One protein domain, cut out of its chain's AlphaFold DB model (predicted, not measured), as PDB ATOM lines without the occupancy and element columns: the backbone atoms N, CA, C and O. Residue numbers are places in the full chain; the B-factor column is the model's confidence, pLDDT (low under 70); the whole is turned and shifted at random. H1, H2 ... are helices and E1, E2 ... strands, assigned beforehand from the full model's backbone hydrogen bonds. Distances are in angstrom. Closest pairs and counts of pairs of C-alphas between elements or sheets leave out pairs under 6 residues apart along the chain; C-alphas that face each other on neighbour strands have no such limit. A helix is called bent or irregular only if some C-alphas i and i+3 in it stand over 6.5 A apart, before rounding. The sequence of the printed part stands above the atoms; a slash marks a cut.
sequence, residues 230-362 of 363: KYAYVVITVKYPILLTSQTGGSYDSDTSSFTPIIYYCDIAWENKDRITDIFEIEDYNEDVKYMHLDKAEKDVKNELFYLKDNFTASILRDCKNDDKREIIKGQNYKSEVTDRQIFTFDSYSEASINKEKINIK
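AT A GLANCE: This is residues 230 to 362 of the 363 residues of the protein "Putative oligomerization/nucleic acid binding protein" of Flavobacterium limicola (UniProt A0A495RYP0). A long, narrow, twisted ribbon of strands is built round the long strand E1, with E4 and E5 along one side of it and E6 along the other, and the long helix H1 packs on one face. H2 folds back beside the end of H1 on the same face, H3 packs on the sheet over E1, and the small hairpin E2 and E3 carries the ribbon on to a tip where residues 253 to 258 stick out. The printed part has 133 residues, with three named helices and six named strands in the order E1 E2 E3 E4 E5 H1 H2 E6 H3. The class is mixed, helices and strands, and both sheets are antiparallel. The whole is extended, with a radius of gyration of the C-alphas of 22.5 A and spans of 81 by 29 by 16 A.

IN THESE COORDINATES: E1, residues 230 to 248, begins at C-alpha 230 (218.982, 175.955, 144.756) and is 56.2 A long. E4, residues 263 to 276, is 40.5 A long; E5 is residues 280 to 283, and E6, residues 337 to 346, is 28.0 A long. E2 is residues 251 to 253 and E3 residues 258 to 260. H1, residues 287 to 319, is 46.8 A long and has a kink of 31 degrees near residue 307; it is neither bent nor irregular, but only just, with C-alphas 307 and 310 6.2 A apart. H2 is residues 323 to 331. H3, residues 349 to 360, ends at C-alpha 360 (198.287, 177.234, 148.501).

HOW THE PARTS SIT: The pairing of E1 is staggered. E4 is antiparallel to it at 172 degrees, with N 240 and O 271 2.8 A apart; E5 at 150 degrees, with N 232 and O 280 2.9 A apart; E6 at 149 degrees, with N 235 and O 342 2.8 A apart, each within hydrogen-bond range. E1 runs on into E2 at 22 degrees, and E3 into E4 at 12 degrees. In the hairpin E2 and E3, N 253 and O 258 are 2.9 A apart, within hydrogen-bond range. H1 is on the sheet; its closest C-alphas to E1 are those of Leu 294 and Val 234, 6.2 A. H1 touches H2 with residues 313 to 317 alone, in a helical hairpin at a shallow tilt of 21 degrees, opposite ways; the closest C-alphas are those of Ile 316 and Arg 326, 6.7 A. H3 is on the sheet at a height over the sheet of 8.6 A; its closest C-alphas to E1 are those of Tyr 349 and Tyr 231, 5.6 A. H1 and H3 are apart. Each O i to N i+4 pair is within hydrogen-bond range in H2 and H3, and 26 of 29 in H1.

THE WHOLE: The C-alphas of Asp 255 and Asp 284, the two farthest apart, are 82.4 A apart. The printed part has no cut, and its links are tight. The mean pLDDT of the printed part is 87.8; residues 361 to 362 are under 70.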
ATOM      1  N   LYS A 230     220.158 175.254 144.235       91.94
ATOM      2  CA  LYS A 230     218.982 175.955 144.756       91.94
ATOM      3  C   LYS A 230     217.704 175.321 144.261       91.94
ATOM      4  O   LYS A 230     217.664 174.731 143.187       91.94
ATOM      5  N   TYR A 231     216.653 175.496 145.042       93.25
ATOM      6  CA  TYR A 231     215.317 175.025 144.721       93.25
ATOM      7  C   TYR A 231     214.419 176.227 144.510       93.25
ATOM      8  O   TYR A 231     214.421 177.150 145.323       93.25
ATOM      9  N   ALA A 232     213.666 176.239 143.420       94.62
ATOM     10  CA  ALA A 232     212.803 177.357 143.095       94.62
ATOM     11  C   ALA A 232     211.448 176.906 142.575       94.62
ATOM     12  O   ALA A 232     211.298 175.801 142.061       94.62
ATOM     13  N   TYR A 233     210.459 177.777 142.711       96.00
ATOM     14  CA  TYR A 233     209.172 177.630 142.051       96.00
ATOM     15  C   TYR A 233     208.640 179.007 141.651       96.00
ATOM     16  O   TYR A 233     209.037 180.036 142.205       96.00
ATOM     17  N   VAL A 234     207.753 179.015 140.663       96.56
ATOM     18  CA  VAL A 234     207.182 180.229 140.085       96.56
ATOM     19  C   VAL A 234     205.719 180.346 140.489       96.56
ATOM     20  O   VAL A 234     204.990 179.352 140.488       96.56
ATOM     21  N   VAL A 235     205.299 181.571 140.802       96.31
ATOM     22  CA  VAL A 235     203.907 181.955 141.039       96.31
ATOM     23  C   VAL A 235     203.514 182.998 140.000       96.31
ATOM     24  O   VAL A 235     204.149 184.046 139.887       96.31
ATOM     25  N   ILE A 236     202.471 182.701 139.232       96.44
ATOM     26  CA  ILE A 236     201.875 183.614 138.257       96.44
ATOM     27  C   ILE A 236     200.464 183.953 138.728       96.44
ATOM     28  O   ILE A 236     199.614 183.063 138.800       96.44
ATOM     29  N   THR A 237     200.197 185.228 139.002       95.38
ATOM     30  CA  THR A 237     198.857 185.696 139.373       95.38
ATOM     31  C   THR A 237     198.120 186.164 138.137       95.38
ATOM     32  O   THR A 237     198.569 187.053 137.401       95.38
ATOM     33  N   VAL A 238     196.953 185.579 137.914       94.75
ATOM     34  CA  VAL A 238     196.124 185.865 136.752       94.75
ATOM     35  C   VAL A 238     194.794 186.430 137.205       94.75
ATOM     36  O   VAL A 238     194.155 185.899 138.109       94.75
ATOM     37  N   LYS A 239     194.371 187.502 136.546       93.75
ATOM     38  CA  LYS A 239     193.108 188.177 136.804       93.75
ATOM     39  C   LYS A 239     192.089 187.754 135.752       93.75
ATOM     40  O   LYS A 239     192.327 187.932 134.558       93.75
ATOM     41  N   TYR A 240     190.970 187.182 136.188       91.31
ATOM     42  CA  TYR A 240     189.905 186.647 135.339       91.31
ATOM     43  C   TYR A 240     188.619 187.450 135.520       91.31
ATOM     44  O   TYR A 240     188.272 187.787 136.655       91.31
ATOM     45  N   PRO A 241     187.887 187.742 134.435       91.50
ATOM     46  CA  PRO A 241     186.558 188.315 134.551       91.50
ATOM     47  C   PRO A 241     185.545 187.224 134.934       91.50
ATOM     48  O   PRO A 241     185.538 186.132 134.363       91.50
ATOM     49  N   ILE A 242     184.663 187.537 135.880       91.00
ATOM     50  CA  ILE A 242     183.544 186.695 136.308       91.00
ATOM     51  C   ILE A 242     182.249 187.451 136.066       91.00
ATOM     52  O   ILE A 242     182.138 188.635 136.378       91.00
ATOM     53  N   LEU A 243     181.256 186.751 135.527       90.38
ATOM     54  CA  LEU A 243     179.920 187.295 135.355       90.38
ATOM     55  C   LEU A 243     179.127 187.121 136.652       90.38
ATOM     56  O   LEU A 243     178.874 185.998 137.084       90.38
ATOM     57  N   LEU A 244     178.706 188.232 137.242       90.25
ATOM     58  CA  LEU A 244     177.743 188.252 138.330       90.25
ATOM     59  C   LEU A 244     176.344 188.388 137.740       90.25
ATOM     60  O   LEU A 244     176.072 189.330 136.994       90.25
ATOM     61  N   THR A 245     175.448 187.468 138.082       88.12
ATOM     62  CA  THR A 245     174.041 187.545 137.688       88.12
ATOM     63  C   THR A 245     173.153 187.538 138.921       88.12
ATOM     64  O   THR A 245     173.385 186.803 139.879       88.12
ATOM     65  N   SER A 246     172.122 188.379 138.917       85.06
ATOM     66  CA  SER A 246     171.051 188.297 139.906       85.06
ATOM     67  C   SER A 246     169.700 188.548 139.253       85.06
ATOM     68  O   SER A 246     169.579 189.265 138.255       85.06
ATOM     69  N   GLN A 247     168.674 187.906 139.803       82.81
ATOM     70  CA  GLN A 247     167.296 188.050 139.367       82.81
ATOM     71  C   GLN A 247     166.473 188.525 140.556       82.81
ATOM     72  O   GLN A 247     166.454 187.877 141.600       82.81
ATOM     73  N   THR A 248     165.766 189.636 140.382       78.12
ATOM     74  CA  THR A 248     164.715 190.037 141.322       78.12
ATOM     75  C   THR A 248     163.387 189.482 140.817       78.12
ATOM     76  O   THR A 248     163.071 189.578 139.629       78.12
ATOM     77  N   GLY A 249     162.663 188.785 141.697       75.25
ATOM     78  CA  GLY A 249     161.392 188.156 141.352       75.25
ATOM     79  C   GLY A 249     160.369 189.204 140.927       75.25
ATOM     80  O   GLY A 249     160.228 190.230 141.587       75.25
ATOM     81  N   GLY A 250     159.672 188.943 139.823       75.94
ATOM     82  CA  GLY A 250     158.517 189.742 139.437       75.94
ATOM     83  C   GLY A 250     157.364 189.440 140.386       75.94
ATOM     84  O   GLY A 250     157.132 188.277 140.723       75.94
ATOM     85  N   SER A 251     156.664 190.477 140.824       78.81
ATOM     86  CA  SER A 251     155.485 190.362 141.677       78.81
ATOM     87  C   SER A 251     154.282 190.976 140.974       78.81
ATOM     88  O   SER A 251     154.386 192.030 140.339       78.81
ATOM     89  N   TYR A 252     153.141 190.308 141.089       78.12
ATOM     90  CA  TYR A 252     151.856 190.856 140.683       78.12
ATOM     91  C   TYR A 252     151.117 191.302 141.937       78.12
ATOM     92  O   TYR A 252     150.835 190.483 142.812       78.12
ATOM     93  N   ASP A 253     150.826 192.593 142.023       82.19
ATOM     94  CA  ASP A 253     149.999 193.151 143.080       82.19
ATOM     95  C   ASP A 253     148.538 193.155 142.613       82.19
ATOM     96  O   ASP A 253     148.151 193.894 141.701       82.19
ATOM     97  N   SER A 254     147.730 192.287 143.227       82.12
ATOM     98  CA  SER A 254     146.309 192.144 142.908       82.12
ATOM     99  C   SER A 254     145.489 193.376 143.268       82.12
ATOM    100  O   SER A 254     144.484 193.632 142.607       82.12
ATOM    101  N   ASP A 255     145.914 194.146 144.272       85.00
ATOM    102  CA  ASP A 255     145.132 195.257 144.816       85.00
ATOM    103  C   ASP A 255     145.282 196.507 143.950       85.00
ATOM    104  O   ASP A 255     144.332 197.267 143.757       85.00
ATOM    105  N   THR A 256     146.463 196.692 143.359       86.38
ATOM    106  CA  THR A 256     146.742 197.797 142.431       86.38
ATOM    107  C   THR A 256     146.653 197.394 140.959       86.38
ATOM    108  O   THR A 256     146.813 198.245 140.084       86.38
ATOM    109  N   SER A 257     146.390 196.113 140.665       83.38
ATOM    110  CA  SER A 257     146.473 195.538 139.310       83.38
ATOM    111  C   SER A 257     147.815 195.838 138.625       83.38
ATOM    112  O   SER A 257     147.878 195.994 137.403       83.38
ATOM    113  N   SER A 258     148.889 195.975 139.410       80.75
ATOM    114  CA  SER A 258     150.198 196.386 138.913       80.75
ATOM    115  C   SER A 258     151.156 195.201 138.856       80.75
ATOM    116  O   SER A 258     151.204 194.339 139.735       80.75
ATOM    117  N   PHE A 259     151.918 195.143 137.768       81.62
ATOM    118  CA  PHE A 259     152.924 194.118 137.544       81.62
ATOM    119  C   PHE A 259     154.309 194.734 137.687       81.62
ATOM    120  O   PHE A 259     154.667 195.658 136.953       81.62
ATOM    121  N   THR A 260     155.104 194.197 138.607       77.38
ATOM    122  CA  THR A 260     156.535 194.496 138.672       77.38
ATOM    123  C   THR A 260     157.281 193.489 137.796       77.38
ATOM    124  O   THR A 260     157.220 192.282 138.054       77.38
ATOM    125  N   PRO A 261     157.954 193.940 136.723       78.75
ATOM    126  CA  PRO A 261     158.667 193.041 135.835       78.75
ATOM    127  C   PRO A 261     159.861 192.401 136.543       78.75
ATOM    128  O   PRO A 261     160.468 192.986 137.438       78.75
ATOM    129  N   ILE A 262     160.225 191.201 136.095       78.75
ATOM    130  CA  ILE A 262     161.474 190.555 136.501       78.75
ATOM    131  C   ILE A 262     162.635 191.410 135.990       78.75
ATOM    132  O   ILE A 262     162.774 191.596 134.780       78.75
ATOM    133  N   ILE A 263     163.488 191.887 136.895       78.31
ATOM    134  CA  ILE A 263     164.700 192.620 136.522       78.31
ATOM    135  C   ILE A 263     165.892 191.671 136.619       78.31
ATOM    136  O   ILE A 263     166.185 191.106 137.678       78.31
ATOM    137  N   TYR A 264     166.572 191.506 135.486       79.88
ATOM    138  CA  TYR A 264     167.830 190.779 135.381       79.88
ATOM    139  C   TYR A 264     168.995 191.757 135.479       79.88
ATOM    140  O   TYR A 264     169.142 192.649 134.639       79.88
ATOM    141  N   TYR A 265     169.836 191.556 136.487       83.19
ATOM    142  CA  TYR A 265     171.087 192.280 136.645       83.19
ATOM    143  C   TYR A 265     172.240 191.395 136.185       83.19
ATOM    144  O   TYR A 265     172.342 190.234 136.586       83.19
ATOM    145  N   CYS A 266     173.108 191.971 135.360       87.94
ATOM    146  CA  CYS A 266     174.389 191.392 134.988       87.94
ATOM    147  C   CYS A 266     175.477 192.422 135.266       87.94
ATOM    148  O   CYS A 266     175.349 193.568 134.824       87.94
ATOM    149  N   ASP A 267     176.539 192.005 135.941       88.50
ATOM    150  CA  ASP A 267     177.732 192.819 136.154       88.50
ATOM    151  C   ASP A 267     178.996 191.960 136.041       88.50
ATOM    152  O   ASP A 267     178.916 190.731 135.976       88.50
ATOM    153  N   ILE A 268     180.162 192.597 135.993       89.75
ATOM    154  CA  ILE A 268     181.450 191.910 135.920       89.75
ATOM    155  C   ILE A 268     182.247 192.168 137.188       89.75
ATOM    156  O   ILE A 268     182.554 193.305 137.538       89.75
ATOM    157  N   ALA A 269     182.649 191.078 137.830       91.38
ATOM    158  CA  ALA A 269     183.669 191.086 138.861       91.38
ATOM    159  C   ALA A 269     184.995 190.567 138.304       91.38
ATOM    160  O   ALA A 269     185.056 189.958 137.236       91.38
ATOM    161  N   TRP A 270     186.063 190.798 139.056       90.62
ATOM    162  CA  TRP A 270     187.378 190.255 138.758       90.62
ATOM    163  C   TRP A 270     187.826 189.357 139.898       90.62
ATOM    164  O   TRP A 270     187.748 189.750 141.060       90.62
ATOM    165  N   GLU A 271     188.328 188.183 139.550       92.88
ATOM    166  CA  GLU A 271     188.934 187.247 140.490       92.88
ATOM    167  C   GLU A 271     190.401 187.056 140.132       92.88
ATOM    168  O   GLU A 271     190.754 186.901 138.961       92.88
ATOM    169  N   ASN A 272     191.257 187.072 141.148       92.44
ATOM    170  CA  ASN A 272     192.661 186.733 140.994       92.44
ATOM    171  C   ASN A 272     192.846 185.268 141.368       92.44
ATOM    172  O   ASN A 272     192.384 184.835 142.422       92.44
ATOM    173  N   LYS A 273     193.546 184.520 140.520       91.56
ATOM    174  CA  LYS A 273     193.920 183.139 140.794       91.56
ATOM    175  C   LYS A 273     195.399 182.952 140.532       91.56
ATOM    176  O   LYS A 273     195.906 183.322 139.469       91.56
ATOM    177  N   ASP A 274     196.057 182.325 141.491       93.31
ATOM    178  CA  ASP A 274     197.474 182.024 141.401       93.31
ATOM    179  C   ASP A 274     197.699 180.671 140.726       93.31
ATOM    180  O   ASP A 274     196.992 179.682 140.951       93.31
ATOM    181  N   ARG A 275     198.713 180.629 139.866       92.88
ATOM    182  CA  ARG A 275     199.249 179.417 139.258       92.88
ATOM    183  C   ARG A 275     200.653 179.199 139.775       92.88
ATOM    184  O   ARG A 275     201.522 180.042 139.582       92.88
ATOM    185  N   ILE A 276     200.856 178.062 140.427       94.00
ATOM    186  CA  ILE A 276     202.107 177.733 141.101       94.00
ATOM    187  C   ILE A 276     202.724 176.522 140.412       94.00
ATOM    188  O   ILE A 276     202.067 175.492 140.265       94.00
ATOM    189  N   THR A 277     203.980 176.636 139.987       94.94
ATOM    190  CA  THR A 277     204.688 175.534 139.329       94.94
ATOM    191  C   THR A 277     205.176 174.491 140.326       94.94
ATOM    192  O   THR A 277     205.204 174.698 141.544       94.94
ATOM    193  N   ASP A 278     205.629 173.354 139.811       94.81
ATOM    194  CA  ASP A 278     206.450 172.437 140.591       94.81
ATOM    195  C   ASP A 278     207.799 173.056 140.953       94.81
ATOM    196  O   ASP A 278     208.255 174.017 140.326       94.81
ATOM    197  N   ILE A 279     208.390 172.520 142.021       94.38
ATOM    198  CA  ILE A 279     209.711 172.924 142.488       94.38
ATOM    199  C   ILE A 279     210.739 172.338 141.523       94.38
ATOM    200  O   ILE A 279     210.712 171.141 141.237       94.38
ATOM    201  N   PHE A 280     211.649 173.176 141.043       93.31
ATOM    202  CA  PHE A 280     212.735 172.799 140.146       93.31
ATOM    203  C   PHE A 280     214.097 173.172 140.737       93.31
ATOM    204  O   PHE A 280     214.202 174.041 141.605       93.31
ATOM    205  N   GLU A 281     215.139 172.484 140.271       92.81
ATOM    206  CA  GLU A 281     216.519 172.717 140.696       92.81
ATOM    207  C   GLU A 281     217.198 173.752 139.794       92.81
ATOM    208  O   GLU A 281     217.071 173.711 138.570       92.81
ATOM    209  N   ILE A 282     217.955 174.657 140.409       91.31
ATOM    210  CA  ILE A 282     218.853 175.595 139.743       91.31
ATOM    211  C   ILE A 282     220.269 175.218 140.173       91.31
ATOM    212  O   ILE A 282     220.654 175.421 141.328       91.31
ATOM    213  N   GLU A 283     221.030 174.637 139.248       88.50
ATOM    214  CA  GLU A 283     222.449 174.355 139.464       88.50
ATOM    215  C   GLU A 283     223.267 175.646 139.324       88.50
ATOM    216  O   GLU A 283     222.987 176.486 138.464       88.50
ATOM    217  N   ASP A 284     224.267 175.799 140.192       83.94
ATOM    218  CA  ASP A 284     225.287 176.850 140.130       83.94
ATOM    219  C   ASP A 284     224.730 178.284 140.076       83.94
ATOM    220  O   ASP A 284     225.345 179.175 139.495       83.94
ATOM    221  N   TYR A 285     223.563 178.527 140.688       78.69
ATOM    222  CA  TYR A 285     222.902 179.843 140.700       78.69
ATOM    223  C   TYR A 285     222.697 180.448 139.309       78.69
ATOM    224  O   TYR A 285     222.730 181.667 139.134       78.69
ATOM    225  N   ASN A 286     222.483 179.602 138.307       87.69
ATOM    226  CA  ASN A 286     222.303 180.074 136.951       87.69
ATOM    227  C   ASN A 286     220.997 180.889 136.820       87.69
ATOM    228  O   ASN A 286     219.895 180.336 136.755       87.69
ATOM    229  N   GLU A 287     221.126 182.220 136.789       88.38
ATOM    230  CA  GLU A 287     220.003 183.150 136.625       88.38
ATOM    231  C   GLU A 287     219.310 182.970 135.262       88.38
ATOM    232  O   GLU A 287     218.091 183.115 135.182       88.38
ATOM    233  N   ASP A 288     220.022 182.550 134.211       90.31
ATOM    234  CA  ASP A 288     219.401 182.284 132.904       90.31
ATOM    235  C   ASP A 288     218.425 181.107 132.993       90.31
ATOM    236  O   ASP A 288     217.311 181.168 132.473       90.31
ATOM    237  N   VAL A 289     218.806 180.041 133.707       88.69
ATOM    238  CA  VAL A 289     217.928 178.885 133.957       88.69
ATOM    239  C   VAL A 289     216.710 179.316 134.772       88.69
ATOM    240  O   VAL A 289     215.580 178.946 134.450       88.69
ATOM    241  N   LYS A 290     216.915 180.150 135.793       90.00
ATOM    242  CA  LYS A 290     215.845 180.701 136.631       90.00
ATOM    243  C   LYS A 290     214.813 181.489 135.812       90.00
ATOM    244  O   LYS A 290     213.618 181.206 135.920       90.00
ATOM    245  N   TYR A 291     215.244 182.433 134.973       92.50
ATOM    246  CA  TYR A 291     214.326 183.221 134.139       92.50
ATOM    247  C   TYR A 291     213.732 182.414 132.981       92.50
ATOM    248  O   TYR A 291     212.562 182.598 132.659       92.50
ATOM    249  N   MET A 292     214.455 181.432 132.437       94.19
ATOM    250  CA  MET A 292     213.894 180.480 131.473       94.19
ATOM    251  C   MET A 292     212.681 179.736 132.056       94.19
ATOM    252  O   MET A 292     211.678 179.541 131.365       94.19
ATOM    253  N   HIS A 293     212.745 179.318 133.326       92.88
ATOM    254  CA  HIS A 293     211.613 178.676 133.995       92.88
ATOM    255  C   HIS A 293     210.439 179.635 134.232       92.88
ATOM    256  O   HIS A 293     209.289 179.222 134.068       92.88
ATOM    257  N   LEU A 294     210.711 180.904 134.554       94.38
ATOM    258  CA  LEU A 294     209.688 181.947 134.674       94.38
ATOM    259  C   LEU A 294     208.961 182.182 133.341       94.38
ATOM    260  O   LEU A 294     207.732 182.120 133.291       94.38
ATOM    261  N   ASP A 295     209.713 182.365 132.255       94.50
ATOM    262  CA  ASP A 295     209.169 182.593 130.913       94.50
ATOM    263  C   ASP A 295     208.346 181.399 130.425       94.50
ATOM    264  O   ASP A 295     207.285 181.556 129.811       94.50
ATOM    265  N   LYS A 296     208.820 180.182 130.715       96.06
ATOM    266  CA  LYS A 296     208.090 178.957 130.398       96.06
ATOM    267  C   LYS A 296     206.756 178.900 131.145       96.06
ATOM    268  O   LYS A 296     205.732 178.663 130.509       96.06
ATOM    269  N   ALA A 297     206.757 179.161 132.452       95.50
ATOM    270  CA  ALA A 297     205.538 179.167 133.258       95.50
ATOM    271  C   ALA A 297     204.535 180.222 132.764       95.50
ATOM    272  O   ALA A 297     203.352 179.931 132.607       95.50
ATOM    273  N   GLU A 298     205.006 181.430 132.444       94.94
ATOM    274  CA  GLU A 298     204.162 182.486 131.884       94.94
ATOM    275  C   GLU A 298     203.561 182.078 130.533       94.94
ATOM    276  O   GLU A 298     202.376 182.309 130.277       94.94
ATOM    277  N   LYS A 299     204.358 181.454 129.659       95.25
ATOM    278  CA  LYS A 299     203.890 180.960 128.362       95.25
ATOM    279  C   LYS A 299     202.817 179.884 128.523       95.25
ATOM    280  O   LYS A 299     201.810 179.938 127.816       95.25
ATOM    281  N   ASP A 300     203.015 178.940 129.435       93.69
ATOM    282  CA  ASP A 300     202.055 177.869 129.702       93.69
ATOM    283  C   ASP A 300     200.728 178.453 130.216       93.69
ATOM    284  O   ASP A 300     199.666 178.150 129.669       93.69
ATOM    285  N   VAL A 301     200.787 179.410 131.151       93.94
ATOM    286  CA  VAL A 301     199.607 180.147 131.633       93.94
ATOM    287  C   VAL A 301     198.919 180.922 130.506       93.94
ATOM    288  O   VAL A 301     197.700 180.858 130.367       93.94
ATOM    289  N   LYS A 302     199.664 181.632 129.652       91.81
ATOM    290  CA  LYS A 302     199.091 182.359 128.503       91.81
ATOM    291  C   LYS A 302     198.381 181.431 127.518       91.81
ATOM    292  O   LYS A 302     197.335 181.806 126.985       91.81
ATOM    293  N   ASN A 303     198.917 180.233 127.297       90.25
ATOM    294  CA  ASN A 303     198.263 179.227 126.467       90.25
ATOM    295  C   ASN A 303     196.952 178.750 127.107       90.25
ATOM    296  O   ASN A 303     195.948 178.670 126.408       90.25
ATOM    297  N   GLU A 304     196.916 178.508 128.423       88.56
ATOM    298  CA  GLU A 304     195.663 178.194 129.133       88.56
ATOM    299  C   GLU A 304     194.629 179.321 128.999       88.56
ATOM    300  O   GLU A 304     193.454 179.069 128.721       88.56
ATOM    301  N   LEU A 305     195.059 180.579 129.153       88.06
ATOM    302  CA  LEU A 305     194.175 181.743 129.056       88.06
ATOM    303  C   LEU A 305     193.531 181.891 127.681       88.06
ATOM    304  O   LEU A 305     192.385 182.333 127.590       88.06
ATOM    305  N   PHE A 306     194.247 181.504 126.624       81.06
ATOM    306  CA  PHE A 306     193.714 181.523 125.269       81.06
ATOM    307  C   PHE A 306     192.435 180.680 125.152       81.06
ATOM    308  O   PHE A 306     191.459 181.147 124.572       81.06
ATOM    309  N   TYR A 307     192.400 179.500 125.780       74.12
ATOM    310  CA  TYR A 307     191.227 178.619 125.770       74.12
ATOM    311  C   TYR A 307     190.094 179.096 126.691       74.12
ATOM    312  O   TYR A 307     188.922 178.844 126.422       74.12
ATOM    313  N   LEU A 308     190.407 179.809 127.777       75.38
ATOM    314  CA  LEU A 308     189.400 180.284 128.738       75.38
ATOM    315  C   LEU A 308     188.564 181.465 128.226       75.38
ATOM    316  O   LEU A 308     187.449 181.683 128.704       75.38
ATOM    317  N   LYS A 309     189.068 182.207 127.236       72.69
ATOM    318  CA  LYS A 309     188.370 183.353 126.635       72.69
ATOM    319  C   LYS A 309     187.000 182.974 126.051       72.69
ATOM    320  O   LYS A 309     186.034 183.735 126.171       72.69
ATOM    321  N   ASP A 310     186.907 181.789 125.458       70.62
ATOM    322  CA  ASP A 310     185.678 181.318 124.819       70.62
ATOM    323  C   ASP A 310     184.599 180.979 125.864       70.62
ATOM    324  O   ASP A 310     183.418 181.281 125.671       70.62
ATOM    325  N   ASN A 311     185.010 180.480 127.035       80.06
ATOM    326  CA  ASN A 311     184.104 180.123 128.132       80.06
ATOM    327  C   ASN A 311     183.420 181.346 128.762       80.06
ATOM    328  O   ASN A 311     182.223 181.306 129.060       80.06
ATOM    329  N   PHE A 312     184.150 182.450 128.955       84.94
ATOM    330  CA  PHE A 312     183.568 183.677 129.510       84.94
ATOM    331  C   PHE A 312     182.545 184.298 128.547       84.94
ATOM    332  O   PHE A 312     181.435 184.651 128.947       84.94
ATOM    333  N   THR A 313     182.872 184.335 127.252       84.25
ATOM    334  CA  THR A 313     181.962 184.829 126.206       84.25
ATOM    335  C   THR A 313     180.678 183.996 126.134       84.25
ATOM    336  O   THR A 313     179.580 184.549 126.027       84.25
ATOM    337  N   ALA A 314     180.796 182.669 126.244       84.81
ATOM    338  CA  ALA A 314     179.649 181.768 126.307       84.81
ATOM    339  C   ALA A 314     178.793 181.998 127.566       84.81
ATOM    340  O   ALA A 314     177.566 181.986 127.482       84.81
ATOM    341  N   SER A 315     179.419 182.270 128.714       85.56
ATOM    342  CA  SER A 315     178.711 182.552 129.972       85.56
ATOM    343  C   SER A 315     177.915 183.859 129.892       85.56
ATOM    344  O   SER A 315     176.753 183.894 130.281       85.56
ATOM    345  N   ILE A 316     178.477 184.908 129.278       87.12
ATOM    346  CA  ILE A 316     177.752 186.157 128.985       87.12
ATOM    347  C   ILE A 316     176.513 185.892 128.120       87.12
ATOM    348  O   ILE A 316     175.445 186.439 128.384       87.12
ATOM    349  N   LEU A 317     176.649 185.067 127.080       86.50
ATOM    350  CA  LEU A 317     175.546 184.728 126.177       86.50
ATOM    351  C   LEU A 317     174.432 183.939 126.865       86.50
ATOM    352  O   LEU A 317     173.259 184.195 126.607       86.50
ATOM    353  N   ARG A 318     174.808 182.971 127.701       86.69
ATOM    354  CA  ARG A 318     173.877 182.052 128.356       86.69
ATOM    355  C   ARG A 318     173.173 182.693 129.549       86.69
ATOM    356  O   ARG A 318     171.964 182.538 129.695       86.69
ATOM    357  N   ASP A 319     173.929 183.393 130.390       88.00
ATOM    358  CA  ASP A 319     173.478 183.757 131.732       88.00
ATOM    359  C   ASP A 319     173.043 185.227 131.828       88.00
ATOM    360  O   ASP A 319     172.212 185.561 132.676       88.00
ATOM    361  N   CYS A 320     173.521 186.109 130.935       88.44
ATOM    362  CA  CYS A 320     173.052 187.492 130.899       88.44
ATOM    363  C   CYS A 320     171.823 187.674 129.997       88.44
ATOM    364  O   CYS A 320     171.918 187.761 128.769       88.44
ATOM    365  N   LYS A 321     170.656 187.777 130.640       86.50
ATOM    366  CA  LYS A 321     169.345 187.906 129.981       86.50
ATOM    367  C   LYS A 321     168.965 189.337 129.587       86.50
ATOM    368  O   LYS A 321     167.972 189.521 128.897       86.50
ATOM    369  N   ASN A 322     169.717 190.343 130.034       86.38
ATOM    370  CA  ASN A 322     169.504 191.736 129.645       86.38
ATOM    371  C   ASN A 322     170.304 192.037 128.366       86.38
ATOM    372  O   ASN A 322     171.535 192.071 128.409       86.38
ATOM    373  N   ASP A 323     169.608 192.227 127.246       85.81
ATOM    374  CA  ASP A 323     170.216 192.366 125.918       85.81
ATOM    375  C   ASP A 323     171.122 193.603 125.805       85.81
ATOM    376  O   ASP A 323     172.271 193.466 125.377       85.81
ATOM    377  N   ASP A 324     170.672 194.765 126.286       87.50
ATOM    378  CA  ASP A 324     171.444 196.017 126.254       87.50
ATOM    379  C   ASP A 324     172.745 195.889 127.059       87.50
ATOM    380  O   ASP A 324     173.839 196.226 126.600       87.50
ATOM    381  N   LYS A 325     172.650 195.338 128.277       86.19
ATOM    382  CA  LYS A 325     173.820 195.098 129.135       86.19
ATOM    383  C   LYS A 325     174.769 194.079 128.518       86.19
ATOM    384  O   LYS A 325     175.986 194.252 128.591       86.19
ATOM    385  N   ARG A 326     174.229 193.036 127.889       88.75
ATOM    386  CA  ARG A 326     175.016 192.005 127.212       88.75
ATOM    387  C   ARG A 326     175.822 192.588 126.052       88.75
ATOM    388  O   ARG A 326     176.978 192.201 125.883       88.75
ATOM    389  N   GLU A 327     175.252 193.498 125.264       86.81
ATOM    390  CA  GLU A 327     175.977 194.162 124.173       86.81
ATOM    391  C   GLU A 327     177.094 195.071 124.685       86.81
ATOM    392  O   GLU A 327     178.223 194.975 124.197       86.81
ATOM    393  N   ILE A 328     176.824 195.870 125.724       87.50
ATOM    394  CA  ILE A 328     177.838 196.720 126.370       87.50
ATOM    395  C   ILE A 328     179.018 195.872 126.863       87.50
ATOM    396  O   ILE A 328     180.177 196.174 126.571       87.50
ATOM    397  N   ILE A 329     178.724 194.776 127.567       86.25
ATOM    398  CA  ILE A 329     179.738 193.877 128.124       86.25
ATOM    399  C   ILE A 329     180.573 193.219 127.014       86.25
ATOM    400  O   ILE A 329     181.801 193.160 127.109       86.25
ATOM    401  N   LYS A 330     179.935 192.752 125.935       84.19
ATOM    402  CA  LYS A 330     180.646 192.173 124.785       84.19
ATOM    403  C   LYS A 330     181.552 193.190 124.092       84.19
ATOM    404  O   LYS A 330     182.671 192.840 123.716       84.19
ATOM    405  N   GLY A 331     181.091 194.433 123.942       82.12
ATOM    406  CA  GLY A 331     181.840 195.504 123.281       82.12
ATOM    407  C   GLY A 331     183.148 195.871 123.988       82.12
ATOM    408  O   GLY A 331     184.109 196.269 123.334       82.12
ATOM    409  N   GLN A 332     183.225 195.675 125.306       82.56
ATOM    410  CA  GLN A 332     184.404 196.012 126.112       82.56
ATOM    411  C   GLN A 332     185.520 194.954 126.084       82.56
ATOM    412  O   GLN A 332     186.622 195.231 126.552       82.56
ATOM    413  N   ASN A 333     185.291 193.782 125.476       79.75
ATOM    414  CA  ASN A 333     186.320 192.765 125.208       79.75
ATOM    415  C   ASN A 333     187.168 192.397 126.440       79.75
ATOM    416  O   ASN A 333     188.402 192.388 126.380       79.75
ATOM    417  N   TYR A 334     186.492 192.099 127.548       83.44
ATOM    418  CA  TYR A 334     187.111 191.632 128.782       83.44
ATOM    419  C   TYR A 334     187.972 190.393 128.531       83.44
ATOM    420  O   TYR A 334     187.515 189.400 127.959       83.44
ATOM    421  N   LYS A 335     189.235 190.462 128.950       84.62
ATOM    422  CA  LYS A 335     190.216 189.392 128.783       84.62
ATOM    423  C   LYS A 335     190.896 189.118 130.104       84.62
ATOM    424  O   LYS A 335     191.180 190.043 130.857       84.62
ATOM    425  N   SER A 336     191.184 187.846 130.330       89.31
ATOM    426  CA  SER A 336     192.067 187.453 131.412       89.31
ATOM    427  C   SER A 336     193.494 187.892 131.102       89.31
ATOM    428  O   SER A 336     193.949 187.776 129.959       89.31
ATOM    429  N   GLU A 337     194.204 188.366 132.115       90.62
ATOM    430  CA  GLU A 337     195.570 188.858 131.969       90.62
ATOM    431  C   GLU A 337     196.452 188.428 133.138       90.62
ATOM    432  O   GLU A 337     195.993 188.257 134.269       90.62
ATOM    433  N   VAL A 338     197.738 188.233 132.847       92.38
ATOM    434  CA  VAL A 338     198.757 188.021 133.874       92.38
ATOM    435  C   VAL A 338     199.029 189.370 134.530       92.38
ATOM    436  O   VAL A 338     199.396 190.320 133.844       92.38
ATOM    437  N   THR A 339     198.841 189.444 135.843       93.56
ATOM    438  CA  THR A 339     198.998 190.686 136.618       93.56
ATOM    439  C   THR A 339     200.282 190.715 137.425       93.56
ATOM    440  O   THR A 339     200.849 191.788 137.607       93.56
ATOM    441  N   ASP A 340     200.765 189.551 137.860       95.38
ATOM    442  CA  ASP A 340     201.989 189.449 138.644       95.38
ATOM    443  C   ASP A 340     202.765 188.162 138.344       95.38
ATOM    444  O   ASP A 340     202.203 187.157 137.892       95.38
ATOM    445  N   ARG A 341     204.083 188.231 138.552       94.88
ATOM    446  CA  ARG A 341     205.062 187.193 138.225       94.88
ATOM    447  C   ARG A 341     206.126 187.159 139.312       94.88
ATOM    448  O   ARG A 341     206.961 188.058 139.386       94.88
ATOM    449  N   GLN A 342     206.127 186.111 140.126       95.06
ATOM    450  CA  GLN A 342     207.073 185.961 141.227       95.06
ATOM    451  C   GLN A 342     207.827 184.638 141.122       95.06
ATOM    452  O   GLN A 342     207.275 183.612 140.725       95.06
ATOM    453  N   ILE A 343     209.101 184.660 141.503       94.19
ATOM    454  CA  ILE A 343     209.928 183.464 141.636       94.19
ATOM    455  C   ILE A 343     210.519 183.417 143.035       94.19
ATOM    456  O   ILE A 343     211.130 184.379 143.500       94.19
ATOM    457  N   PHE A 344     210.333 182.286 143.704       94.25
ATOM    458  CA  PHE A 344     210.840 182.058 145.047       94.25
ATOM    459  C   PHE A 344     211.990 181.065 144.984       94.25
ATOM    460  O   PHE A 344     211.875 180.039 144.320       94.25
ATOM    461  N   THR A 345     213.092 181.372 145.664       93.62
ATOM    462  CA  THR A 345     214.318 180.563 145.660       93.62
ATOM    463  C   THR A 345     214.727 180.205 147.082       93.62
ATOM    464  O   THR A 345     214.720 181.078 147.949       93.62
ATOM    465  N   PHE A 346     215.149 178.964 147.292       93.94
ATOM    466  CA  PHE A 346     215.473 178.387 148.596       93.94
ATOM    467  C   PHE A 346     216.757 177.564 148.523       93.94
ATOM    468  O   PHE A 346     217.142 177.089 147.449       93.94
ATOM    469  N   ASP A 347     217.396 177.376 149.675       91.12
ATOM    470  CA  ASP A 347     218.633 176.599 149.785       91.12
ATOM    471  C   ASP A 347     218.344 175.088 149.897       91.12
ATOM    472  O   ASP A 347     219.217 174.263 149.638       91.12
ATOM    473  N   SER A 348     217.102 174.695 150.217       89.62
ATOM    474  CA  SER A 348     216.675 173.291 150.253       89.62
ATOM    475  C   SER A 348     215.279 173.057 149.665       89.62
ATOM    476  O   SER A 348     214.407 173.929 149.685       89.62
ATOM    477  N   TYR A 349     215.039 171.834 149.179       90.75
ATOM    478  CA  TYR A 349     213.724 171.421 148.680       90.75
ATOM    479  C   TYR A 349     212.652 171.481 149.776       90.75
ATOM    480  O   TYR A 349     211.513 171.865 149.520       90.75
ATOM    481  N   SER A 350     213.013 171.118 151.011       89.50
ATOM    482  CA  SER A 350     212.084 171.113 152.145       89.50
ATOM    483  C   SER A 350     211.561 172.519 152.448       89.50
ATOM    484  O   SER A 350     210.353 172.702 152.590       89.50
ATOM    485  N   GLU A 351     212.442 173.524 152.453       91.94
ATOM    486  CA  GLU A 351     212.051 174.929 152.616       91.94
ATOM    487  C   GLU A 351     211.127 175.401 151.493       91.94
ATOM    488  O   GLU A 351     210.089 176.014 151.765       91.94
ATOM    489  N   ALA A 352     211.465 175.065 150.244       92.50
ATOM    490  CA  ALA A 352     210.639 175.387 149.086       92.50
ATOM    491  C   ALA A 352     209.241 174.755 149.192       92.50
ATOM    492  O   ALA A 352     208.241 175.426 148.937       92.50
ATOM    493  N   SER A 353     209.160 173.493 149.623       92.69
ATOM    494  CA  SER A 353     207.901 172.757 149.789       92.69
ATOM    495  C   SER A 353     207.016 173.369 150.871       92.69
ATOM    496  O   SER A 353     205.846 173.651 150.618       92.69
ATOM    497  N   ILE A 354     207.577 173.650 152.052       92.31
ATOM    498  CA  ILE A 354     206.841 174.270 153.165       92.31
ATOM    499  C   ILE A 354     206.320 175.652 152.760       92.31
ATOM    500  O   ILE A 354     205.206 176.041 153.114       92.31
ATOM    501  N   ASN A 355     207.127 176.426 152.033       94.44
ATOM    502  CA  ASN A 355     206.717 177.745 151.573       94.44
ATOM    503  C   ASN A 355     205.603 177.656 150.516       94.44
ATOM    504  O   ASN A 355     204.595 178.346 150.654       94.44
ATOM    505  N   LYS A 356     205.733 176.753 149.534       92.19
ATOM    506  CA  LYS A 356     204.712 176.491 148.509       92.19
ATOM    507  C   LYS A 356     203.363 176.099 149.127       92.19
ATOM    508  O   LYS A 356     202.328 176.620 148.715       92.19
ATOM    509  N   GLU A 357     203.359 175.239 150.144       91.06
ATOM    510  CA  GLU A 357     202.131 174.848 150.854       91.06
ATOM    511  C   GLU A 357     201.443 176.031 151.545       91.06
ATOM    512  O   GLU A 357     200.226 176.176 151.450       91.06
ATOM    513  N   LYS A 358     202.205 176.930 152.181       89.25
ATOM    514  CA  LYS A 358     201.642 178.129 152.826       89.25
ATOM    515  C   LYS A 358     200.948 179.069 151.840       89.25
ATOM    516  O   LYS A 358     199.985 179.728 152.225       89.25
ATOM    517  N   ILE A 359     201.436 179.151 150.601       85.12
ATOM    518  CA  ILE A 359     200.800 179.963 149.555       85.12
ATOM    519  C   ILE A 359     199.502 179.301 149.077       85.12
ATOM    520  O   ILE A 359     198.497 179.991 148.933       85.12
ATOM    521  N   ASN A 360     199.484 177.973 148.921       75.69
ATOM    522  CA  ASN A 360     198.287 177.234 148.501       75.69
ATOM    523  C   ASN A 360     197.103 177.352 149.476       75.69
ATOM    524  O   ASN A 360     195.967 177.291 149.035       75.69
ATOM    525  N   ILE A 361     197.349 177.522 150.781       68.12
ATOM    526  CA  ILE A 361     196.293 177.582 151.814       68.12
ATOM    527  C   ILE A 361     195.588 178.958 151.868       68.12
ATOM    528  O   ILE A 361     194.572 179.110 152.542       68.12
ATOM    529  N   LYS A 362     196.106 179.989 151.185       57.62
ATOM    530  CA  LYS A 362     195.509 181.340 151.194       57.62
ATOM    531  C   LYS A 362     194.263 181.501 150.308       57.62
ATOM    532  O   LYS A 362     193.658 182.572 150.354       57.62
TER     533      LYS A 362